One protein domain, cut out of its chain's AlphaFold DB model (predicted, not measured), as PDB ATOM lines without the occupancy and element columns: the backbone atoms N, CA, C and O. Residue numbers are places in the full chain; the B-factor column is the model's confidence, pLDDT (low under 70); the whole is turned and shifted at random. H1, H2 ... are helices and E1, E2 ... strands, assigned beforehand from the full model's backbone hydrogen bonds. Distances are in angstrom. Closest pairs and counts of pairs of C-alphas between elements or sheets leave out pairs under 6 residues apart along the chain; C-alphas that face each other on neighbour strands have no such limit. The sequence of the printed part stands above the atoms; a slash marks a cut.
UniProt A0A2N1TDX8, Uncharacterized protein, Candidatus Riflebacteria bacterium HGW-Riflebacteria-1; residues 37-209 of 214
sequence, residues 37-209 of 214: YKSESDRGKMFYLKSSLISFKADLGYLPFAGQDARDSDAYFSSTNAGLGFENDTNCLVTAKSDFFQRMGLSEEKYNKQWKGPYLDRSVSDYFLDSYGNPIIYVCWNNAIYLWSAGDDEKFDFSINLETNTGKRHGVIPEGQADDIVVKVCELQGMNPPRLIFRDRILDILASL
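Overview. This is residues 37 to 209 of the 214 residues of an uncharacterized protein of Candidatus Riflebacteria bacterium HGW-Riflebacteria-1 (UniProt A0A2N1TDX8). With little regular structure, helix H1 over one face of a twisted sheet makes two layers; residues 164 to 169 stick out. The 173 printed residues, class mixed, include H1 to H4, E1 to E3 and H5. The antiparallel sheet E1 E2 E3 is a meander of chain neighbours. It is compact, radius of gyration of the C-alphas 16.0 A, spanning 53 by 34 by 29 A.

Along the chain. Find E1 at residues 137 to 141, E2 at 144 to 149, E3 at 181 to 187. H1 runs 34.7 A from C-alpha 37 at (4.944, -19.424, 8.702) to residue 60. H2 is 100 to 103, H3 108 to 114, H4 124 to 127; H5, 198 to 208, ends at (-15.021, -32.590, 23.476).

Arrangement. For hairpins E1-E2 and E2-E3 find N 139 and O 146, 2.9 A, and N 147 and O 183, 2.8 A. H1 is on the sheet; C-alphas 50 and 185 are closest, 5.3 A. H5 only grazes it.

Size, cuts and confidence. The printed part has no cut; 44 residues are under pLDDT 70.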
ATOM      1  N   TYR A  37       6.169 -19.840   9.394       62.91
ATOM      2  CA  TYR A  37       4.944 -19.424   8.702       62.91
ATOM      3  C   TYR A  37       3.664 -19.913   9.400       62.91
ATOM      4  O   TYR A  37       2.709 -19.150   9.559       62.91
ATOM      5  N   LYS A  38       3.640 -21.177   9.845       73.31
ATOM      6  CA  LYS A  38       2.504 -21.740  10.592       73.31
ATOM      7  C   LYS A  38       2.278 -20.998  11.909       73.31
ATOM      8  O   LYS A  38       1.159 -20.563  12.174       73.31
ATOM      9  N   SER A  39       3.346 -20.778  12.678       73.56
ATOM     10  CA  SER A  39       3.279 -20.058  13.954       73.56
ATOM     11  C   SER A  39       2.790 -18.612  13.786       73.56
ATOM     12  O   SER A  39       1.935 -18.144  14.542       73.56
ATOM     13  N   GLU A  40       3.266 -17.896  12.761       75.75
ATOM     14  CA  GLU A  40       2.803 -16.536  12.456       75.75
ATOM     15  C   GLU A  40       1.325 -16.498  12.039       75.75
ATOM     16  O   GLU A  40       0.572 -15.643  12.516       75.75
ATOM     17  N   SER A  41       0.896 -17.441  11.196       81.69
ATOM     18  CA  SER A  41      -0.506 -17.597  10.796       81.69
ATOM     19  C   SER A  41      -1.410 -17.849  12.007       81.69
ATOM     20  O   SER A  41      -2.416 -17.156  12.184       81.69
ATOM     21  N   ASP A  42      -1.033 -18.778  12.887       84.88
ATOM     22  CA  ASP A  42      -1.819 -19.114  14.078       84.88
ATOM     23  C   ASP A  42      -1.858 -17.962  15.081       84.88
ATOM     24  O   ASP A  42      -2.921 -17.628  15.609       84.88
ATOM     25  N   ARG A  43      -0.747 -17.242  15.255       83.81
ATOM     26  CA  ARG A  43      -0.727 -16.002  16.038       83.81
ATOM     27  C   ARG A  43      -1.678 -14.950  15.455       83.81
ATOM     28  O   ARG A  43      -2.398 -14.294  16.212       83.81
ATOM     29  N   GLY A  44      -1.720 -14.805  14.131       83.69
ATOM     30  CA  GLY A  44      -2.673 -13.941  13.431       83.69
ATOM     31  C   GLY A  44      -4.130 -14.317  13.719       83.69
ATOM     32  O   GLY A  44      -4.917 -13.453  14.119       83.69
ATOM     33  N   LYS A  45      -4.474 -15.609  13.614       87.38
ATOM     34  CA  LYS A  45      -5.807 -16.132  13.970       87.38
ATOM     35  C   LYS A  45      -6.160 -15.838  15.428       87.38
ATOM     36  O   LYS A  45      -7.254 -15.353  15.710       87.38
ATOM     37  N   MET A  46      -5.236 -16.068  16.360       86.81
ATOM     38  CA  MET A  46      -5.463 -15.814  17.786       86.81
ATOM     39  C   MET A  46      -5.669 -14.325  18.093       86.81
ATOM     40  O   MET A  46      -6.496 -13.980  18.938       86.81
ATOM     41  N   PHE A  47      -4.968 -13.417  17.406       88.00
ATOM     42  CA  PHE A  47      -5.218 -11.977  17.542       88.00
ATOM     43  C   PHE A  47      -6.575 -11.553  16.980       88.00
ATOM     44  O   PHE A  47      -7.234 -10.685  17.563       88.00
ATOM     45  N   TYR A  48      -7.013 -12.177  15.886       90.81
ATOM     46  CA  TYR A  48      -8.356 -11.973  15.360       90.81
ATOM     47  C   TYR A  48      -9.416 -12.455  16.363       90.81
ATOM     48  O   TYR A  48     -10.243 -11.656  16.794       90.81
ATOM     49  N   LEU A  49      -9.299 -13.693  16.864       91.44
ATOM     50  CA  LEU A  49     -10.165 -14.242  17.918       91.44
ATOM     51  C   LEU A  49     -10.213 -13.355  19.167       91.44
ATOM     52  O   LEU A  49     -11.288 -13.072  19.695       91.44
ATOM     53  N   LYS A  50      -9.055 -12.876  19.633       92.12
ATOM     54  CA  LYS A  50      -8.969 -11.914  20.739       92.12
ATOM     55  C   LYS A  50      -9.798 -10.664  20.451       92.12
ATOM     56  O   LYS A  50     -10.518 -10.203  21.334       92.12
ATOM     57  N   SER A  51      -9.683 -10.108  19.251       93.81
ATOM     58  CA  SER A  51     -10.409  -8.895  18.865       93.81
ATOM     59  C   SER A  51     -11.918  -9.144  18.833       93.81
ATOM     60  O   SER A  51     -12.671  -8.357  19.400       93.81
ATOM     61  N   SER A  52     -12.356 -10.280  18.288       93.69
ATOM     62  CA  SER A  52     -13.763 -10.701  18.284       93.69
ATOM     63  C   SER A  52     -14.324 -10.877  19.696       93.69
ATOM     64  O   SER A  52     -15.416 -10.394  19.989       93.69
ATOM     65  N   LEU A  53     -13.560 -11.492  20.604       94.00
ATOM     66  CA  LEU A  53     -13.927 -11.633  22.017       94.00
ATOM     67  C   LEU A  53     -14.050 -10.274  22.721       94.00
ATOM     68  O   LEU A  53     -14.966 -10.066  23.516       94.00
ATOM     69  N   ILE A  54     -13.147  -9.336  22.430       94.88
ATOM     70  CA  ILE A  54     -13.211  -7.977  22.981       94.88
ATOM     71  C   ILE A  54     -14.445  -7.235  22.455       94.88
ATOM     72  O   ILE A  54     -15.131  -6.600  23.254       94.88
ATOM     73  N   SER A  55     -14.768  -7.341  21.164       95.62
ATOM     74  CA  SER A  55     -15.985  -6.749  20.589       95.62
ATOM     75  C   SER A  55     -17.255  -7.346  21.194       95.62
ATOM     76  O   SER A  55     -18.136  -6.603  21.619       95.62
ATOM     77  N   PHE A  56     -17.312  -8.673  21.338       93.50
ATOM     78  CA  PHE A  56     -18.407  -9.362  22.023       93.50
ATOM     79  C   PHE A  56     -18.596  -8.829  23.453       93.50
ATOM     80  O   PHE A  56     -19.703  -8.465  23.852       93.50
ATOM     81  N   LYS A  57     -17.497  -8.706  24.213       93.50
ATOM     82  CA  LYS A  57     -17.512  -8.129  25.565       93.50
ATOM     83  C   LYS A  57     -17.949  -6.667  25.565       93.50
ATOM     84  O   LYS A  57     -18.643  -6.253  26.486       93.50
ATOM     85  N   ALA A  58     -17.533  -5.876  24.582       94.50
ATOM     86  CA  ALA A  58     -17.907  -4.468  24.490       94.50
ATOM     87  C   ALA A  58     -19.417  -4.289  24.272       94.50
ATOM     88  O   ALA A  58     -20.005  -3.359  24.819       94.50
ATOM     89  N   ASP A  59     -20.040  -5.194  23.520       93.25
ATOM     90  CA  ASP A  59     -21.474  -5.159  23.243       93.25
ATOM     91  C   ASP A  59     -22.321  -5.681  24.410       93.25
ATOM     92  O   ASP A  59     -23.308  -5.050  24.794       93.25
ATOM     93  N   LEU A  60     -21.931  -6.815  24.998       91.56
ATOM     94  CA  LEU A  60     -22.745  -7.529  25.988       91.56
ATOM     95  C   LEU A  60     -22.302  -7.311  27.440       91.56
ATOM     96  O   LEU A  60     -23.031  -7.654  28.367       91.56
ATOM     97  N   GLY A  61     -21.110  -6.760  27.662       90.75
ATOM     98  CA  GLY A  61     -20.500  -6.566  28.982       90.75
ATOM     99  C   GLY A  61     -19.783  -7.799  29.543       90.75
ATOM    100  O   GLY A  61     -19.015  -7.676  30.498       90.75
ATOM    101  N   TYR A  62     -19.973  -8.970  28.931       90.38
ATOM    102  CA  TYR A  62     -19.416 -10.249  29.372       90.38
ATOM    103  C   TYR A  62     -18.628 -10.918  28.252       90.38
ATOM    104  O   TYR A  62     -18.955 -10.769  27.079       90.38
ATOM    105  N   LEU A  63     -17.603 -11.682  28.617       92.25
ATOM    106  CA  LEU A  63     -17.025 -12.659  27.697       92.25
ATOM    107  C   LEU A  63     -17.871 -13.943  27.684       92.25
ATOM    108  O   LEU A  63     -18.655 -14.142  28.606       92.25
ATOM    109  N   PRO A  64     -17.728 -14.822  26.683       91.00
ATOM    110  CA  PRO A  64     -18.389 -16.125  26.688       91.00
ATOM    111  C   PRO A  64     -17.987 -16.979  27.905       91.00
ATOM    112  O   PRO A  64     -16.797 -17.142  28.177       91.00
ATOM    113  N   PHE A  65     -18.966 -17.521  28.637       90.06
ATOM    114  CA  PHE A  65     -18.742 -18.354  29.828       90.06
ATOM    115  C   PHE A  65     -19.803 -19.458  29.990       90.06
ATOM    116  O   PHE A  65     -20.942 -19.358  29.519       90.06
ATOM    117  N   ALA A  66     -19.430 -20.552  30.656       86.50
ATOM    118  CA  ALA A  66     -20.317 -21.661  30.997       86.50
ATOM    119  C   ALA A  66     -21.009 -21.463  32.361       86.50
ATOM    120  O   ALA A  66     -20.519 -20.764  33.237       86.50
ATOM    121  N   GLY A  67     -22.154 -22.114  32.579       85.50
ATOM    122  CA  GLY A  67     -22.867 -22.008  33.858       85.50
ATOM    123  C   GLY A  67     -23.549 -20.650  34.060       85.50
ATOM    124  O   GLY A  67     -24.042 -20.059  33.101       85.50
ATOM    125  N   GLN A  68     -23.636 -20.209  35.320       84.44
ATOM    126  CA  GLN A  68     -24.441 -19.050  35.750       84.44
ATOM    127  C   GLN A  68     -23.627 -17.955  36.463       84.44
ATOM    128  O   GLN A  68     -24.170 -16.898  36.765       84.44
ATOM    129  N   ASP A  69     -22.342 -18.188  36.759       88.00
ATOM    130  CA  ASP A  69     -21.486 -17.206  37.436       88.00
ATOM    131  C   ASP A  69     -20.283 -16.853  36.560       88.00
ATOM    132  O   ASP A  69     -19.335 -17.625  36.434       88.00
ATOM    133  N   ALA A  70     -20.298 -15.647  35.996       89.31
ATOM    134  CA  ALA A  70     -19.198 -15.106  35.202       89.31
ATOM    135  C   ALA A  70     -17.921 -14.835  36.025       89.31
ATOM    136  O   ALA A  70     -16.914 -14.416  35.459       89.31
ATOM    137  N   ARG A  71     -17.939 -15.010  37.351       89.75
ATOM    138  CA  ARG A  71     -16.738 -14.927  38.199       89.75
ATOM    139  C   ARG A  71     -16.108 -16.287  38.457       89.75
ATOM    140  O   ARG A  71     -15.028 -16.345  39.039       89.75
ATOM    141  N   ASP A  72     -16.757 -17.372  38.054       88.56
ATOM    142  CA  ASP A  72     -16.164 -18.699  38.119       88.56
ATOM    143  C   ASP A  72     -15.082 -18.827  37.037       88.56
ATOM    144  O   ASP A  72     -15.354 -18.702  35.847       88.56
ATOM    145  N   SER A  73     -13.827 -19.038  37.433       83.62
ATOM    146  CA  SER A  73     -12.730 -19.201  36.469       83.62
ATOM    147  C   SER A  73     -12.843 -20.501  35.669       83.62
ATOM    148  O   SER A  73     -12.364 -20.563  34.531       83.62
ATOM    149  N   ASP A  74     -13.542 -21.505  36.204       81.44
ATOM    150  CA  ASP A  74     -13.798 -22.765  35.507       81.44
ATOM    151  C   ASP A  74     -14.869 -22.609  34.414       81.44
ATOM    152  O   ASP A  74     -14.907 -23.394  33.466       81.44
ATOM    153  N   ALA A  75     -15.678 -21.541  34.464       86.12
ATOM    154  CA  ALA A  75     -16.657 -21.217  33.427       86.12
ATOM    155  C   ALA A  75     -16.016 -20.778  32.101       86.12
ATOM    156  O   ALA A  75     -16.640 -20.874  31.041       86.12
ATOM    157  N   TYR A  76     -14.778 -20.285  32.149       84.62
ATOM    158  CA  TYR A  76     -14.037 -19.827  30.982       84.62
ATOM    159  C   TYR A  76     -13.149 -20.951  30.481       84.62
ATOM    160  O   TYR A  76     -11.977 -21.053  30.851       84.62
ATOM    161  N   PHE A  77     -13.746 -21.823  29.680       75.19
ATOM    162  CA  PHE A  77     -13.057 -22.924  29.033       75.19
ATOM    163  C   PHE A  77     -13.707 -23.215  27.676       75.19
ATOM    164  O   PHE A  77     -14.932 -23.371  27.645       75.19
ATOM    165  N   SER A  78     -12.926 -23.241  26.580       65.56
ATOM    166  CA  SER A  78     -13.416 -23.522  25.210       65.56
ATOM    167  C   SER A  78     -14.270 -24.786  25.206       65.56
ATOM    168  O   SER A  78     -13.762 -25.900  25.203       65.56
ATOM    169  N   SER A  79     -15.585 -24.616  25.242       65.25
ATOM    170  CA  SER A  79     -16.545 -25.709  25.256       65.25
ATOM    171  C   SER A  79     -17.843 -25.227  24.628       65.25
ATOM    172  O   SER A  79     -18.204 -24.048  24.719       65.25
ATOM    173  N   THR A  80     -18.599 -26.161  24.052       60.94
ATOM    174  CA  THR A  80     -19.979 -25.939  23.589       60.94
ATOM    175  C   THR A  80     -20.838 -25.305  24.683       60.94
ATOM    176  O   THR A  80     -21.706 -24.466  24.416       60.94
ATOM    177  N   ASN A  81     -20.551 -25.665  25.936       70.56
ATOM    178  CA  ASN A  81     -21.206 -25.102  27.098       70.56
ATOM    179  C   ASN A  81     -20.880 -23.623  27.254       70.56
ATOM    180  O   ASN A  81     -21.821 -22.870  27.414       70.56
ATOM    181  N   ALA A  82     -19.637 -23.161  27.133       71.06
ATOM    182  CA  ALA A  82     -19.312 -21.732  27.230       71.06
ATOM    183  C   ALA A  82     -19.836 -20.873  26.059       71.06
ATOM    184  O   ALA A  82     -19.653 -19.658  26.055       71.06
ATOM    185  N   GLY A  83     -20.488 -21.488  25.066       78.12
ATOM    186  CA  GLY A  83     -20.897 -20.815  23.835       78.12
ATOM    187  C   GLY A  83     -19.740 -20.619  22.860       78.12
ATOM    188  O   GLY A  83     -19.885 -19.861  21.918       78.12
ATOM    189  N   LEU A  84     -18.606 -21.293  23.060       84.19
ATOM    190  CA  LEU A  84     -17.459 -21.294  22.147       84.19
ATOM    191  C   LEU A  84     -17.247 -22.696  21.563       84.19
ATOM    192  O   LEU A  84     -16.122 -23.181  21.496       84.19
ATOM    193  N   GLY A  85     -18.336 -23.383  21.206       77.69
ATOM    194  CA  GLY A  85     -18.233 -24.682  20.540       77.69
ATOM    195  C   GLY A  85     -17.537 -24.565  19.180       77.69
ATOM    196  O   GLY A  85     -17.458 -23.474  18.615       77.69
ATOM    197  N   PHE A  86     -17.038 -25.686  18.658       78.12
ATOM    198  CA  PHE A  86     -16.275 -25.754  17.401       78.12
ATOM    199  C   PHE A  86     -17.150 -25.720  16.133       78.12
ATOM    200  O   PHE A  86     -16.633 -25.737  15.019       78.12
ATOM    201  N   GLU A  87     -18.471 -25.640  16.295       81.88
ATOM    202  CA  GLU A  87     -19.453 -25.569  15.210       81.88
ATOM    203  C   GLU A  87     -20.170 -24.213  15.216       81.88
ATOM    204  O   GLU A  87     -20.464 -23.674  16.289       81.88
ATOM    205  N   ASN A  88     -20.513 -23.687  14.034       83.50
ATOM    206  CA  ASN A  88     -21.151 -22.371  13.868       83.50
ATOM    207  C   ASN A  88     -22.428 -22.203  14.714       83.50
ATOM    208  O   ASN A  88     -22.621 -21.159  15.338       83.50
ATOM    209  N   ASP A  89     -23.264 -23.239  14.794       82.62
ATOM    210  CA  ASP A  89     -24.550 -23.205  15.512       82.62
ATOM    211  C   ASP A  89     -24.374 -23.162  17.037       82.62
ATOM    212  O   ASP A  89     -25.270 -22.780  17.792       82.62
ATOM    213  N   THR A  90     -23.191 -23.543  17.513       80.44
ATOM    214  CA  THR A  90     -22.877 -23.621  18.942       80.44
ATOM    215  C   THR A  90     -21.977 -22.490  19.429       80.44
ATOM    216  O   THR A  90     -21.756 -22.384  20.641       80.44
ATOM    217  N   ASN A  91     -21.502 -21.639  18.514       87.25
ATOM    218  CA  ASN A  91     -20.549 -20.572  18.787       87.25
ATOM    219  C   ASN A  91     -21.218 -19.186  18.781       87.25
ATOM    220  O   ASN A  91     -21.717 -18.715  17.759       87.25
ATOM    221  N   CYS A  92     -21.184 -18.501  19.922       88.00
ATOM    222  CA  CYS A  92     -21.807 -17.197  20.137       88.00
ATOM    223  C   CYS A  92     -21.091 -16.040  19.423       88.00
ATOM    224  O   CYS A  92     -21.621 -14.925  19.382       88.00
ATOM    225  N   LEU A  93     -19.905 -16.290  18.853       90.44
ATOM    226  CA  LEU A  93     -19.215 -15.327  18.001       90.44
ATOM    227  C   LEU A  93     -19.762 -15.317  16.570       90.44
ATOM    228  O   LEU A  93     -19.566 -14.329  15.874       90.44
ATOM    229  N   VAL A  94     -20.449 -16.373  16.126       89.38
ATOM    230  CA  VAL A  94     -21.020 -16.466  14.766       89.38
ATOM    231  C   VAL A  94     -22.540 -16.406  14.796       89.38
ATOM    232  O   VAL A  94     -23.153 -15.750  13.961       89.38
ATOM    233  N   THR A  95     -23.152 -17.041  15.791       86.62
ATOM    234  CA  THR A  95     -24.604 -17.162  15.883       86.62
ATOM    235  C   THR A  95     -25.108 -16.477  17.143       86.62
ATOM    236  O   THR A  95     -24.562 -16.665  18.232       86.62
ATOM    237  N   ALA A  96     -26.190 -15.710  17.017       80.94
ATOM    238  CA  ALA A  96     -26.941 -15.217  18.165       80.94
ATOM    239  C   ALA A  96     -27.623 -16.408  18.861       80.94
ATOM    240  O   ALA A  96     -28.719 -16.826  18.494       80.94
ATOM    241  N   LYS A  97     -26.939 -17.016  19.833       69.50
ATOM    242  CA  LYS A  97     -27.459 -18.173  20.568       69.50
ATOM    243  C   LYS A  97     -28.446 -17.693  21.630       69.50
ATOM    244  O   LYS A  97     -28.017 -17.099  22.622       69.50
ATOM    245  N   SER A  98     -29.734 -17.994  21.445       64.38
ATOM    246  CA  SER A  98     -30.812 -17.594  22.363       64.38
ATOM    247  C   SER A  98     -30.464 -17.939  23.812       64.38
ATOM    248  O   SER A  98     -30.445 -17.081  24.672       64.38
ATOM    249  N   ASP A  99     -30.006 -19.143  24.123       74.19
ATOM    250  CA  ASP A  99     -29.885 -19.528  25.539       74.19
ATOM    251  C   ASP A  99     -28.711 -18.858  26.284       74.19
ATOM    252  O   ASP A  99     -28.582 -18.991  27.505       74.19
ATOM    253  N   PHE A 100     -27.835 -18.124  25.585       79.12
ATOM    254  CA  PHE A 100     -26.721 -17.423  26.225       79.12
ATOM    255  C   PHE A 100     -27.184 -16.198  27.029       79.12
ATOM    256  O   PHE A 100     -26.599 -15.903  28.074       79.12
ATOM    257  N   PHE A 101     -28.271 -15.523  26.620       83.44
ATOM    258  CA  PHE A 101     -28.787 -14.362  27.359       83.44
ATOM    259  C   PHE A 101     -29.186 -14.713  28.793       83.44
ATOM    260  O   PHE A 101     -28.964 -13.912  29.704       83.44
ATOM    261  N   GLN A 102     -29.710 -15.928  29.004       84.56
ATOM    262  CA  GLN A 102     -30.178 -16.390  30.313       84.56
ATOM    263  C   GLN A 102     -29.036 -16.414  31.330       84.56
ATOM    264  O   GLN A 102     -29.213 -16.020  32.478       84.56
ATOM    265  N   ARG A 103     -27.842 -16.807  30.884       84.94
ATOM    266  CA  ARG A 103     -26.646 -16.943  31.726       84.94
ATOM    267  C   ARG A 103     -26.076 -15.604  32.151       84.94
ATOM    268  O   ARG A 103     -25.550 -15.470  33.246       84.94
ATOM    269  N   MET A 104     -26.207 -14.602  31.287       83.25
ATOM    270  CA  MET A 104     -25.846 -13.222  31.609       83.25
ATOM    271  C   MET A 104     -26.903 -12.524  32.477       83.25
ATOM    272  O   MET A 104     -26.734 -11.354  32.816       83.25
ATOM    273  N   GLY A 105     -28.013 -13.199  32.804       86.00
ATOM    274  CA  GLY A 105     -29.143 -12.590  33.501       86.00
ATOM    275  C   GLY A 105     -29.824 -11.487  32.682       86.00
ATOM    276  O   GLY A 105     -30.393 -10.556  33.252       86.00
ATOM    277  N   LEU A 106     -29.734 -11.549  31.350       85.50
ATOM    278  CA  LEU A 106     -30.399 -10.614  30.442       85.50
ATOM    279  C   LEU A 106     -31.739 -11.193  29.978       85.50
ATOM    280  O   LEU A 106     -31.917 -12.405  29.927       85.50
ATOM    281  N   SER A 107     -32.680 -10.326  29.605       89.50
ATOM    282  CA  SER A 107     -33.819 -10.751  28.788       89.50
ATOM    283  C   SER A 107     -33.376 -10.944  27.339       89.50
ATOM    284  O   SER A 107     -32.430 -10.296  26.882       89.50
ATOM    285  N   GLU A 108     -34.095 -11.782  26.597       89.31
ATOM    286  CA  GLU A 108     -33.862 -11.986  25.164       89.31
ATOM    287  C   GLU A 108     -33.917 -10.672  24.376       89.31
ATOM    288  O   GLU A 108     -33.028 -10.377  23.584       89.31
ATOM    289  N   GLU A 109     -34.914  -9.828  24.657       90.12
ATOM    290  CA  GLU A 109     -35.056  -8.513  24.024       90.12
ATOM    291  C   GLU A 109     -33.819  -7.633  24.259       90.12
ATOM    292  O   GLU A 109     -33.288  -7.021  23.328       90.12
ATOM    293  N   LYS A 110     -33.321  -7.589  25.503       89.25
ATOM    294  CA  LYS A 110     -32.136  -6.799  25.850       89.25
ATOM    295  C   LYS A 110     -30.886  -7.356  25.179       89.25
ATOM    296  O   LYS A 110     -30.073  -6.572  24.698       89.25
ATOM    297  N   TYR A 111     -30.750  -8.678  25.122       90.56
ATOM    298  CA  TYR A 111     -29.651  -9.341  24.432       90.56
ATOM    299  C   TYR A 111     -29.650  -9.028  22.935       90.56
ATOM    300  O   TYR A 111     -28.653  -8.522  22.430       90.56
ATOM    301  N   ASN A 112     -30.780  -9.224  22.253       89.56
ATOM    302  CA  ASN A 112     -30.910  -8.976  20.815       89.56
ATOM    303  C   ASN A 112     -30.654  -7.508  20.446       89.56
ATOM    304  O   ASN A 112     -30.157  -7.218  19.364       89.56
ATOM    305  N   LYS A 113     -30.959  -6.568  21.349       90.94
ATOM    306  CA  LYS A 113     -30.644  -5.146  21.162       90.94
ATOM    307  C   LYS A 113     -29.154  -4.825  21.336       90.94
ATOM    308  O   LYS A 113     -28.677  -3.838  20.776       90.94
ATOM    309  N   GLN A 114     -28.445  -5.586  22.168       91.94
ATOM    310  CA  GLN A 114     -27.038  -5.352  22.492       91.94
ATOM    311  C   GLN A 114     -26.083  -6.098  21.559       91.94
ATOM    312  O   GLN A 114     -25.047  -5.543  21.210       91.94
ATOM    313  N   TRP A 115     -26.426  -7.320  21.145       92.31
ATOM    314  CA  TRP A 115     -25.612  -8.142  20.255       92.31
ATOM    315  C   TRP A 115     -25.547  -7.527  18.851       92.31
ATOM    316  O   TRP A 115     -26.577  -7.279  18.227       92.31
ATOM    317  N   LYS A 116     -24.330  -7.288  18.346       93.19
ATOM    318  CA  LYS A 116     -24.080  -6.703  17.011       93.19
ATOM    319  C   LYS A 116     -23.274  -7.619  16.094       93.19
ATOM    320  O   LYS A 116     -22.701  -7.146  15.114       93.19
ATOM    321  N   GLY A 117     -23.173  -8.897  16.452       88.69
ATOM    322  CA  GLY A 117     -22.448  -9.882  15.662       88.69
ATOM    323  C   GLY A 117     -23.084 -10.142  14.283       88.69
ATOM    324  O   GLY A 117     -24.072  -9.502  13.910       88.69
ATOM    325  N   PRO A 118     -22.543 -11.106  13.518       92.44
ATOM    326  CA  PRO A 118     -21.435 -11.996  13.877       92.44
ATOM    327  C   PRO A 118     -20.099 -11.259  14.056       92.44
ATOM    328  O   PRO A 118     -19.829 -10.246  13.420       92.44
ATOM    329  N   TYR A 119     -19.259 -11.781  14.943       92.19
ATOM    330  CA  TYR A 119     -17.930 -11.262  15.278       92.19
ATOM    331  C   TYR A 119     -16.791 -12.006  14.566       92.19
ATOM    332  O   TYR A 119     -15.633 -11.611  14.707       92.19
ATOM    333  N   LEU A 120     -17.102 -13.080  13.834       89.69
ATOM    334  CA  LEU A 120     -16.183 -13.784  12.940       89.69
ATOM    335  C   LEU A 120     -16.747 -13.754  11.517       89.69
ATOM    336  O   LEU A 120     -17.958 -13.833  11.319       89.69
ATOM    337  N   ASP A 121     -15.859 -13.661  10.534       83.69
ATOM    338  CA  ASP A 121     -16.176 -13.566   9.103       83.69
ATOM    339  C   ASP A 121     -16.056 -14.902   8.340       83.69
ATOM    340  O   ASP A 121     -16.387 -14.968   7.156       83.69
ATOM    341  N   ARG A 122     -15.597 -15.971   9.004       80.44
ATOM    342  CA  ARG A 122     -15.452 -17.332   8.451       80.44
ATOM    343  C   ARG A 122     -16.019 -18.383   9.402       80.44
ATOM    344  O   ARG A 122     -16.458 -18.061  10.508       80.44
ATOM    345  N   SER A 123     -16.001 -19.644   8.970       79.19
ATOM    346  CA  SER A 123     -16.388 -20.788   9.797       79.19
ATOM    347  C   SER A 123     -15.563 -20.874  11.076       79.19
ATOM    348  O   SER A 123     -14.361 -20.619  11.090       79.19
ATOM    349  N   VAL A 124     -16.215 -21.297  12.158       80.75
ATOM    350  CA  VAL A 124     -15.589 -21.493  13.473       80.75
ATOM    351  C   VAL A 124     -14.386 -22.438  13.394       80.75
ATOM    352  O   VAL A 124     -13.351 -22.169  14.003       80.75
ATOM    353  N   SER A 125     -14.481 -23.503  12.595       74.31
ATOM    354  CA  SER A 125     -13.395 -24.466  12.369       74.31
ATOM    355  C   SER A 125     -12.093 -23.823  11.882       74.31
ATOM    356  O   SER A 125     -11.019 -24.334  12.181       74.31
ATOM    357  N   ASP A 126     -12.176 -22.700  11.167       78.88
ATOM    358  CA  ASP A 126     -11.019 -22.029  10.562       78.88
ATOM    359  C   ASP A 126     -10.227 -21.217  11.592       78.88
ATOM    360  O   ASP A 126      -9.047 -20.922  11.391       78.88
ATOM    361  N   TYR A 127     -10.893 -20.835  12.685       81.81
ATOM    362  CA  TYR A 127     -10.338 -19.979  13.724       81.81
ATOM    363  C   TYR A 127      -9.966 -20.733  14.992       81.81
ATOM    364  O   TYR A 127      -9.039 -20.311  15.672       81.81
ATOM    365  N   PHE A 128     -10.674 -21.814  15.324       85.62
ATOM    366  CA  PHE A 128     -10.493 -22.539  16.587       85.62
ATOM    367  C   PHE A 128      -9.560 -23.747  16.486       85.62
ATOM    368  O   PHE A 128      -9.365 -24.433  17.488       85.62
ATOM    369  N   LEU A 129      -8.973 -23.986  15.312       85.88
ATOM    370  CA  LEU A 129      -7.910 -24.963  15.108       85.88
ATOM    371  C   LEU A 129      -6.629 -24.262  14.647       85.88
ATOM    372  O   LEU A 129      -6.647 -23.375  13.780       85.88
ATOM    373  N   ASP A 130      -5.510 -24.673  15.226       86.00
ATOM    374  CA  ASP A 130      -4.189 -24.245  14.789       86.00
ATOM    375  C   ASP A 130      -3.765 -24.947  13.488       86.00
ATOM    376  O   ASP A 130      -4.498 -25.756  12.910       86.00
ATOM    377  N   SER A 131      -2.592 -24.602  12.965       84.56
ATOM    378  CA  SER A 131      -2.084 -25.139  11.697       84.56
ATOM    379  C   SER A 131      -1.692 -26.620  11.767       84.56
ATOM    380  O   SER A 131      -1.416 -27.221  10.724       84.56
ATOM    381  N   TYR A 132      -1.660 -27.202  12.965       81.62
ATOM    382  CA  TYR A 132      -1.428 -28.623  13.220       81.62
ATOM    383  C   TYR A 132      -2.745 -29.377  13.472       81.62
ATOM    384  O   TYR A 132      -2.782 -30.605  13.444       81.62
ATOM    385  N   GLY A 133      -3.861 -28.650  13.583       80.50
ATOM    386  CA  GLY A 133      -5.191 -29.200  13.824       80.50
ATOM    387  C   GLY A 133      -5.520 -29.361  15.305       80.50
ATOM    388  O   GLY A 133      -6.530 -29.991  15.622       80.50
ATOM    389  N   ASN A 134      -4.709 -28.788  16.196       83.25
ATOM    390  CA  ASN A 134      -4.987 -28.755  17.622       83.25
ATOM    391  C   ASN A 134      -5.983 -27.637  17.942       83.25
ATOM    392  O   ASN A 134      -6.000 -26.599  17.272       83.25
ATOM    393  N   PRO A 135      -6.828 -27.809  18.968       83.19
ATOM    394  CA  PRO A 135      -7.749 -26.763  19.370       83.19
ATOM    395  C   PRO A 135      -7.028 -25.569  19.979       83.19
ATOM    396  O   PRO A 135      -6.123 -25.714  20.797       83.19
ATOM    397  N   ILE A 136      -7.530 -24.376  19.681       86.25
ATOM    398  CA  ILE A 136      -7.178 -23.178  20.434       86.25
ATOM    399  C   ILE A 136      -8.051 -23.122  21.695       86.25
ATOM    400  O   ILE A 136      -9.280 -22.986  21.646       86.25
ATOM    401  N   ILE A 137      -7.403 -23.225  22.853       84.69
ATOM    402  CA  ILE A 137      -8.040 -23.213  24.168       84.69
ATOM    403  C   ILE A 137      -8.247 -21.774  24.634       84.69
ATOM    404  O   ILE A 137      -7.310 -20.993  24.743       84.69
ATOM    405  N   TYR A 138      -9.484 -21.446  24.975       87.19
ATOM    406  CA  TYR A 138      -9.888 -20.252  25.695       87.19
ATOM    407  C   TYR A 138      -9.937 -20.582  27.183       87.19
ATOM    408  O   TYR A 138     -10.688 -21.475  27.563       87.19
ATOM    409  N   VAL A 139      -9.154 -19.905  28.027       85.00
ATOM    410  CA  VAL A 139      -9.086 -20.228  29.458       85.00
ATOM    411  C   VAL A 139      -8.903 -19.014  30.364       85.00
ATOM    412  O   VAL A 139      -8.173 -18.083  30.028       85.00
ATOM    413  N   CYS A 140      -9.534 -19.037  31.543       85.00
ATOM    414  CA  CYS A 140      -9.196 -18.129  32.639       85.00
ATOM    415  C   CYS A 140      -8.061 -18.694  33.501       85.00
ATOM    416  O   CYS A 140      -8.195 -19.766  34.095       85.00
ATOM    417  N   TRP A 141      -6.984 -17.923  33.635       79.44
ATOM    418  CA  TRP A 141      -5.872 -18.183  34.545       79.44
ATOM    419  C   TRP A 141      -5.423 -16.881  35.208       79.44
ATOM    420  O   TRP A 141      -5.327 -15.857  34.542       79.44
ATOM    421  N   ASN A 142      -5.157 -16.902  36.517       77.25
ATOM    422  CA  ASN A 142      -4.669 -15.740  37.274       77.25
ATOM    423  C   ASN A 142      -5.399 -14.420  36.932       77.25
ATOM    424  O   ASN A 142      -4.778 -13.418  36.577       77.25
ATOM    425  N   ASN A 143      -6.735 -14.439  36.990       83.31
ATOM    426  CA  ASN A 143      -7.590 -13.280  36.710       83.31
ATOM    427  C   ASN A 143      -7.438 -12.705  35.290       83.31
ATOM    428  O   ASN A 143      -7.720 -11.532  35.055       83.31
ATOM    429  N   ALA A 144      -7.001 -13.501  34.320       84.12
ATOM    430  CA  ALA A 144      -6.927 -13.101  32.926       84.12
ATOM    431  C   ALA A 144      -7.406 -14.217  32.003       84.12
ATOM    432  O   ALA A 144      -7.286 -15.403  32.298       84.12
ATOM    433  N   ILE A 145      -7.963 -13.804  30.869       87.88
ATOM    434  CA  ILE A 145      -8.359 -14.703  29.795       87.88
ATOM    435  C   ILE A 145      -7.211 -14.843  28.810       87.88
ATOM    436  O   ILE A 145      -6.642 -13.843  28.361       87.88
ATOM    437  N   TYR A 146      -6.939 -16.083  28.430       85.88
ATOM    438  CA  TYR A 146      -5.931 -16.454  27.456       85.88
ATOM    439  C   TYR A 146      -6.543 -17.304  26.352       85.88
ATOM    440  O   TYR A 146      -7.450 -18.100  26.592       85.88
ATOM    441  N   LEU A 147      -6.028 -17.111  25.146       88.06
ATOM    442  CA  LEU A 147      -6.096 -18.077  24.062       88.06
ATOM    443  C   LEU A 147      -4.773 -18.838  24.048       88.06
ATOM    444  O   LEU A 147      -3.723 -18.214  24.230       88.06
ATOM    445  N   TRP A 148      -4.813 -20.144  23.810       85.44
ATOM    446  CA  TRP A 148      -3.631 -20.996  23.818       85.44
ATOM    447  C   TRP A 148      -3.697 -22.060  22.722       85.44
ATOM    448  O   TRP A 148      -4.674 -22.796  22.636       85.44
ATOM    449  N   SER A 149      -2.662 -22.111  21.892       86.00
ATOM    450  CA  SER A 149      -2.390 -23.133  20.880       86.00
ATOM    451  C   SER A 149      -1.264 -24.054  21.350       86.00
ATOM    452  O   SER A 149      -0.229 -23.518  21.740       86.00
ATOM    453  N   ALA A 150      -1.451 -25.374  21.252       80.31
ATOM    454  CA  ALA A 150      -0.423 -26.376  21.564       80.31
ATOM    455  C   ALA A 150       0.724 -26.410  20.535       80.31
ATOM    456  O   ALA A 150       1.831 -26.818  20.841       80.31
ATOM    457  N   GLY A 151       0.480 -25.974  19.292       80.19
ATOM    458  CA  GLY A 151       1.539 -25.962  18.286       80.19
ATOM    459  C   GLY A 151       1.861 -27.369  17.778       80.19
ATOM    460  O   GLY A 151       0.957 -28.175  17.583       80.19
ATOM    461  N   ASP A 152       3.131 -27.637  17.477       79.19
ATOM    462  CA  ASP A 152       3.557 -28.849  16.755       79.19
ATOM    463  C   ASP A 152       3.571 -30.108  17.634       79.19
ATOM    464  O   ASP A 152       3.305 -31.203  17.143       79.19
ATOM    465  N   ASP A 153       3.858 -29.982  18.932       75.31
ATOM    466  CA  ASP A 153       4.030 -31.141  19.813       75.31
ATOM    467  C   ASP A 153       2.716 -31.699  20.397       75.31
ATOM    468  O   ASP A 153       2.730 -32.713  21.108       75.31
ATOM    469  N   GLU A 154       1.594 -31.051  20.059       75.56
ATOM    470  CA  GLU A 154       0.229 -31.360  20.494       75.56
ATOM    471  C   GLU A 154       0.021 -31.288  22.021       75.56
ATOM    472  O   GLU A 154      -0.990 -31.776  22.546       75.56
ATOM    473  N   LYS A 155       0.947 -30.672  22.762       75.19
ATOM    474  CA  LYS A 155       0.877 -30.531  24.215       75.19
ATOM    475  C   LYS A 155       0.706 -29.079  24.612       75.19
ATOM    476  O   LYS A 155       1.301 -28.162  24.084       75.19
ATOM    477  N   PHE A 156      -0.120 -28.891  25.630       73.75
ATOM    478  CA  PHE A 156      -0.279 -27.606  26.292       73.75
ATOM    479  C   PHE A 156       0.707 -27.546  27.461       73.75
ATOM    480  O   PHE A 156       0.349 -27.813  28.619       73.75
ATOM    481  N   ASP A 157       1.961 -27.226  27.158       69.81
ATOM    482  CA  ASP A 157       3.050 -27.182  28.124       69.81
ATOM    483  C   ASP A 157       3.002 -25.889  28.960       69.81
ATOM    484  O   ASP A 157       3.657 -24.877  28.723       69.81
ATOM    485  N   PHE A 158       2.246 -25.955  30.062       56.88
ATOM    486  CA  PHE A 158       1.990 -24.848  31.005       56.88
ATOM    487  C   PHE A 158       3.247 -24.173  31.591       56.88
ATOM    488  O   PHE A 158       3.162 -23.137  32.251       56.88
ATOM    489  N   SER A 159       4.418 -24.781  31.413       47.59
ATOM    490  CA  SER A 159       5.574 -24.587  32.280       47.59
ATOM    491  C   SER A 159       6.431 -23.342  32.014       47.59
ATOM    492  O   SER A 159       7.335 -23.096  32.807       47.59
ATOM    493  N   ILE A 160       6.188 -22.529  30.972       43.38
ATOM    494  CA  ILE A 160       7.172 -21.479  30.606       43.38
ATOM    495  C   ILE A 160       6.608 -20.056  30.402       43.38
ATOM    496  O   ILE A 160       7.309 -19.095  30.719       43.38
ATOM    497  N   ASN A 161       5.356 -19.851  29.966       43.81
ATOM    498  CA  ASN A 161       4.952 -18.525  29.442       43.81
ATOM    499  C   ASN A 161       3.823 -17.772  30.173       43.81
ATOM    500  O   ASN A 161       3.587 -16.602  29.867       43.81
ATOM    501  N   LEU A 162       3.140 -18.368  31.156       44.09
ATOM    502  CA  LEU A 162       2.020 -17.709  31.857       44.09
ATOM    503  C   LEU A 162       2.382 -17.106  33.228       44.09
ATOM    504  O   LEU A 162       1.696 -16.189  33.685       44.09
ATOM    505  N   GLU A 163       3.473 -17.544  33.866       38.03
ATOM    506  CA  GLU A 163       3.919 -17.028  35.177       38.03
ATOM    507  C   GLU A 163       4.748 -15.723  35.104       38.03
ATOM    508  O   GLU A 163       4.949 -15.041  36.115       38.03
ATOM    509  N   THR A 164       5.217 -15.303  33.923       36.88
ATOM    510  CA  THR A 164       6.239 -14.241  33.785       36.88
ATOM    511  C   THR A 164       5.713 -12.813  33.613       36.88
ATOM    512  O   THR A 164       6.473 -11.914  33.250       36.88
ATOM    513  N   ASN A 165       4.486 -12.517  34.052       35.66
ATOM    514  CA  ASN A 165       4.096 -11.118  34.309       35.66
ATOM    515  C   ASN A 165       4.812 -10.511  35.549       35.66
ATOM    516  O   ASN A 165       4.469  -9.423  36.004       35.66
ATOM    517  N   THR A 166       5.820 -11.205  36.096       31.23
ATOM    518  CA  THR A 166       6.687 -10.786  37.214       31.23
ATOM    519  C   THR A 166       8.100 -10.360  36.793       31.23
ATOM    520  O   THR A 166       8.973 -10.206  37.646       31.23
ATOM    521  N   GLY A 167       8.375 -10.144  35.500       30.56
ATOM    522  CA  GLY A 167       9.635  -9.522  35.063       30.56
ATOM    523  C   GLY A 167      10.914 -10.310  35.386       30.56
ATOM    524  O   GLY A 167      12.014  -9.780  35.229       30.56
ATOM    525  N   LYS A 168      10.810 -11.578  35.802       27.27
ATOM    526  CA  LYS A 168      11.956 -12.484  35.902       27.27
ATOM    527  C   LYS A 168      12.042 -13.324  34.636       27.27
ATOM    528  O   LYS A 168      11.248 -14.231  34.422       27.27
ATOM    529  N   ARG A 169      13.036 -13.001  33.804       32.53
ATOM    530  CA  ARG A 169      13.513 -13.860  32.716       32.53
ATOM    531  C   ARG A 169      14.015 -15.165  33.331       32.53
ATOM    532  O   ARG A 169      15.122 -15.199  33.861       32.53
ATOM    533  N   HIS A 170      13.208 -16.215  33.282       32.91
ATOM    534  CA  HIS A 170      13.667 -17.567  33.567       32.91
ATOM    535  C   HIS A 170      13.811 -18.314  32.249       32.91
ATOM    536  O   HIS A 170      12.832 -18.509  31.544       32.91
ATOM    537  N   GLY A 171      15.055 -18.694  31.944       32.62
ATOM    538  CA  GLY A 171      15.417 -19.521  30.800       32.62
ATOM    539  C   GLY A 171      15.357 -18.771  29.476       32.62
ATOM    540  O   GLY A 171      14.301 -18.372  29.006       32.62
ATOM    541  N   VAL A 172      16.509 -18.594  28.838       31.08
ATOM    542  CA  VAL A 172      16.524 -18.382  27.391       31.08
ATOM    543  C   VAL A 172      15.944 -19.662  26.792       31.08
ATOM    544  O   VAL A 172      16.607 -20.697  26.830       31.08
ATOM    545  N   ILE A 173      14.697 -19.616  26.321       38.62
ATOM    546  CA  ILE A 173      14.182 -20.634  25.402       38.62
ATOM    547  C   ILE A 173      15.144 -20.587  24.209       38.62
ATOM    548  O   ILE A 173      15.347 -19.487  23.678       38.62
ATOM    549  N   PRO A 174      15.806 -21.694  23.834       32.06
ATOM    550  CA  PRO A 174      16.639 -21.717  22.639       32.06
ATOM    551  C   PRO A 174      15.828 -21.132  21.482       32.06
ATOM    552  O   PRO A 174      14.655 -21.480  21.329       32.06
ATOM    553  N   GLU A 175      16.403 -20.194  20.724       33.72
ATOM    554  CA  GLU A 175      15.729 -19.613  19.558       33.72
ATOM    555  C   GLU A 175      15.181 -20.757  18.684       33.72
ATOM    556  O   GLU A 175      15.956 -21.543  18.142       33.72
ATOM    557  N   GLY A 176      13.846 -20.888  18.620       38.03
ATOM    558  CA  GLY A 176      13.146 -21.928  17.851       38.03
ATOM    559  C   GLY A 176      12.377 -23.014  18.628       38.03
ATOM    560  O   GLY A 176      11.924 -23.948  17.979       38.03
ATOM    561  N   GLN A 177      12.215 -22.940  19.962       40.56
ATOM    562  CA  GLN A 177      11.614 -24.038  20.765       40.56
ATOM    563  C   GLN A 177      10.386 -23.712  21.644       40.56
ATOM    564  O   GLN A 177       9.988 -24.559  22.434       40.56
ATOM    565  N   ALA A 178       9.767 -22.532  21.539       53.41
ATOM    566  CA  ALA A 178       8.416 -22.342  22.090       53.41
ATOM    567  C   ALA A 178       7.402 -22.545  20.958       53.41
ATOM    568  O   ALA A 178       7.153 -21.622  20.183       53.41
ATOM    569  N   ASP A 179       6.904 -23.766  20.828       64.62
ATOM    570  CA  ASP A 179       5.813 -24.159  19.932       64.62
ATOM    571  C   ASP A 179       4.452 -23.646  20.413       64.62
ATOM    572  O   ASP A 179       3.643 -23.197  19.597       64.62
ATOM    573  N   ASP A 180       4.258 -23.616  21.730       74.94
ATOM    574  CA  ASP A 180       3.093 -23.037  22.381       74.94
ATOM    575  C   ASP A 180       2.914 -21.549  22.040       74.94
ATOM    576  O   ASP A 180       3.767 -20.692  22.314       74.94
ATOM    577  N   ILE A 181       1.732 -21.201  21.532       78.12
ATOM    578  CA  ILE A 181       1.341 -19.807  21.305       78.12
ATOM    579  C   ILE A 181       0.296 -19.428  22.341       78.12
ATOM    580  O   ILE A 181      -0.797 -19.988  22.370       78.12
ATOM    581  N   VAL A 182       0.604 -18.424  23.167       81.31
ATOM    582  CA  VAL A 182      -0.310 -17.901  24.190       81.31
ATOM    583  C   VAL A 182      -0.597 -16.425  23.934       81.31
ATOM    584  O   VAL A 182       0.310 -15.597  23.846       81.31
ATOM    585  N   VAL A 183      -1.880 -16.067  23.859       84.06
ATOM    586  CA  VAL A 183      -2.337 -14.687  23.660       84.06
ATOM    587  C   VAL A 183      -3.278 -14.286  24.790       84.06
ATOM    588  O   VAL A 183      -4.392 -14.792  24.907       84.06
ATOM    589  N   LYS A 184      -2.866 -13.308  25.604       85.19
ATOM    590  CA  LYS A 184      -3.743 -12.683  26.606       85.19
ATOM    591  C   LYS A 184      -4.831 -11.859  25.917       85.19
ATOM    592  O   LYS A 184      -4.520 -10.924  25.172       85.19
ATOM    593  N   VAL A 185      -6.092 -12.150  26.219       88.56
ATOM    594  CA  VAL A 185      -7.267 -11.420  25.723       88.56
ATOM    595  C   VAL A 185      -7.505 -10.176  26.572       88.56
ATOM    596  O   VAL A 185      -7.339  -9.060  26.080       88.56
ATOM    597  N   CYS A 186      -7.832 -10.351  27.854       87.12
ATOM    598  CA  CYS A 186      -8.009  -9.258  28.809       87.12
ATOM    599  C   CYS A 186      -7.843  -9.737  30.256       87.12
ATOM    600  O   CYS A 186      -7.801 -10.935  30.527       87.12
ATOM    601  N   GLU A 187      -7.796  -8.788  31.188       88.50
ATOM    602  CA  GLU A 187      -7.936  -9.067  32.619       88.50
ATOM    603  C   GLU A 187      -9.415  -9.113  33.021       88.50
ATOM    604  O   GLU A 187     -10.272  -8.459  32.413       88.50
ATOM    605  N   LEU A 188      -9.695  -9.905  34.047       86.06
ATOM    606  CA  LEU A 188     -10.969 -10.033  34.734       86.06
ATOM    607  C   LEU A 188     -10.762  -9.640  36.197       86.06
ATOM    608  O   LEU A 188      -9.746  -9.963  36.800       86.06
ATOM    609  N   GLN A 189     -11.717  -8.927  36.783       85.88
ATOM    610  CA  GLN A 189     -11.633  -8.499  38.179       85.88
ATOM    611  C   GLN A 189     -12.537  -9.366  39.054       85.88
ATOM    612  O   GLN A 189     -13.651  -9.696  38.652       85.88
ATOM    613  N   GLY A 190     -12.072  -9.701  40.262       85.00
ATOM    614  CA  GLY A 190     -12.886 -10.405  41.259       85.00
ATOM    615  C   GLY A 190     -13.243 -11.848  40.887       85.00
ATOM    616  O   GLY A 190     -14.331 -12.305  41.232       85.00
ATOM    617  N   MET A 191     -12.354 -12.539  40.170       85.25
ATOM    618  CA  MET A 191     -12.536 -13.946  39.813       85.25
ATOM    619  C   MET A 191     -12.343 -14.860  41.023       85.25
ATOM    620  O   MET A 191     -11.453 -14.648  41.850       85.25
ATOM    621  N   ASN A 192     -13.153 -15.912  41.087       83.88
ATOM    622  CA  ASN A 192     -12.970 -17.005  42.026       83.88
ATOM    623  C   ASN A 192     -11.805 -17.892  41.555       83.88
ATOM    624  O   ASN A 192     -11.678 -18.142  40.348       83.88
ATOM    625  N   PRO A 193     -10.962 -18.395  42.475       72.38
ATOM    626  CA  PRO A 193      -9.897 -19.321  42.114       72.38
ATOM    627  C   PRO A 193     -10.481 -20.603  41.493       72.38
ATOM    628  O   PRO A 193     -11.595 -20.994  41.861       72.38
ATOM    629  N   PRO A 194      -9.753 -21.250  40.567       70.25
ATOM    630  CA  PRO A 194     -10.223 -22.466  39.911       70.25
ATOM    631  C   PRO A 194     -10.376 -23.593  40.931       70.25
ATOM    632  O   PRO A 194      -9.559 -23.731  41.846       70.25
ATOM    633  N   ARG A 195     -11.428 -24.400  40.782       67.94
ATOM    634  CA  ARG A 195     -11.676 -25.579  41.626       67.94
ATOM    635  C   ARG A 195     -10.999 -26.821  41.059       67.94
ATOM    636  O   ARG A 195     -10.631 -27.707  41.828       67.94
ATOM    637  N   LEU A 196     -10.849 -26.889  39.736       62.81
ATOM    638  CA  LEU A 196     -10.208 -27.996  39.028       62.81
ATOM    639  C   LEU A 196      -8.726 -27.721  38.765       62.81
ATOM    640  O   LEU A 196      -8.315 -26.593  38.483       62.81
ATOM    641  N   ILE A 197      -7.918 -28.783  38.806       63.53
ATOM    642  CA  ILE A 197      -6.514 -28.716  38.399       63.53
ATOM    643  C   ILE A 197      -6.468 -28.554  36.876       63.53
ATOM    644  O   ILE A 197      -7.167 -29.245  36.138       63.53
ATOM    645  N   PHE A 198      -5.622 -27.643  36.390       62.75
ATOM    646  CA  PHE A 198      -5.572 -27.249  34.978       62.75
ATOM    647  C   PHE A 198      -5.404 -28.424  33.998       62.75
ATOM    648  O   PHE A 198      -6.024 -28.445  32.937       62.75
ATOM    649  N   ARG A 199      -4.606 -29.431  34.373       61.22
ATOM    650  CA  ARG A 199      -4.370 -30.636  33.566       61.22
ATOM    651  C   ARG A 199      -5.655 -31.409  33.266       61.22
ATOM    652  O   ARG A 199      -5.838 -31.850  32.135       61.22
ATOM    653  N   ASP A 200      -6.533 -31.548  34.255       61.44
ATOM    654  CA  ASP A 200      -7.790 -32.285  34.100       61.44
ATOM    655  C   ASP A 200      -8.714 -31.561  33.113       61.44
ATOM    656  O   ASP A 200      -9.392 -32.193  32.309       61.44
ATOM    657  N   ARG A 201      -8.635 -30.223  33.075       63.78
ATOM    658  CA  ARG A 201      -9.385 -29.399  32.122       63.78
ATOM    659  C   ARG A 201      -8.954 -29.681  30.680       63.78
ATOM    660  O   ARG A 201      -9.805 -29.893  29.828       63.78
ATOM    661  N   ILE A 202      -7.652 -29.723  30.377       65.12
ATOM    662  CA  ILE A 202      -7.177 -29.991  29.001       65.12
ATOM    663  C   ILE A 202      -7.738 -31.318  28.465       65.12
ATOM    664  O   ILE A 202      -8.170 -31.382  27.313       65.12
ATOM    665  N   LEU A 203      -7.784 -32.358  29.304       65.25
ATOM    666  CA  LEU A 203      -8.320 -33.666  28.917       65.25
ATOM    667  C   LEU A 203      -9.808 -33.596  28.542       65.25
ATOM    668  O   LEU A 203     -10.205 -34.199  27.544       65.25
ATOM    669  N   ASP A 204     -10.605 -32.815  29.273       63.84
ATOM    670  CA  ASP A 204     -12.019 -32.594  28.949       63.84
ATOM    671  C   ASP A 204     -12.202 -31.880  27.595       63.84
ATOM    672  O   ASP A 204     -13.115 -32.222  26.839       63.84
ATOM    673  N   ILE A 205     -11.317 -30.935  27.233       63.16
ATOM    674  CA  ILE A 205     -11.344 -30.299  25.901       63.16
ATOM    675  C   ILE A 205     -11.050 -31.310  24.811       63.16
ATOM    676  O   ILE A 205     -11.830 -31.397  23.863       63.16
ATOM    677  N   LEU A 206      -9.961 -32.070  24.949       66.06
ATOM    678  CA  LEU A 206      -9.567 -33.059  23.947       66.06
ATOM    679  C   LEU A 206     -10.682 -34.091  23.734       66.06
ATOM    680  O   LEU A 206     -10.945 -34.492  22.603       66.06
ATOM    681  N   ALA A 207     -11.402 -34.455  24.801       64.31
ATOM    682  CA  ALA A 207     -12.570 -35.327  24.728       64.31
ATOM    683  C   ALA A 207     -13.795 -34.683  24.046       64.31
ATOM    684  O   ALA A 207     -14.630 -35.404  23.497       64.31
ATOM    685  N   SER A 208     -13.914 -33.350  24.077       61.12
ATOM    686  CA  SER A 208     -15.021 -32.590  23.476       61.12
ATOM    687  C   SER A 208     -14.824 -32.236  21.998       61.12
ATOM    688  O   SER A 208     -15.757 -31.742  21.360       61.12
ATOM    689  N   LEU A 209     -13.629 -32.473  21.446       64.19
ATOM    690  CA  LEU A 209     -13.343 -32.191  20.043       64.19
ATOM    691  C   LEU A 209     -14.200 -33.059  19.115       64.19
ATOM    692  O   LEU A 209     -14.452 -34.232  19.419       64.19
TER     693      LEU A 209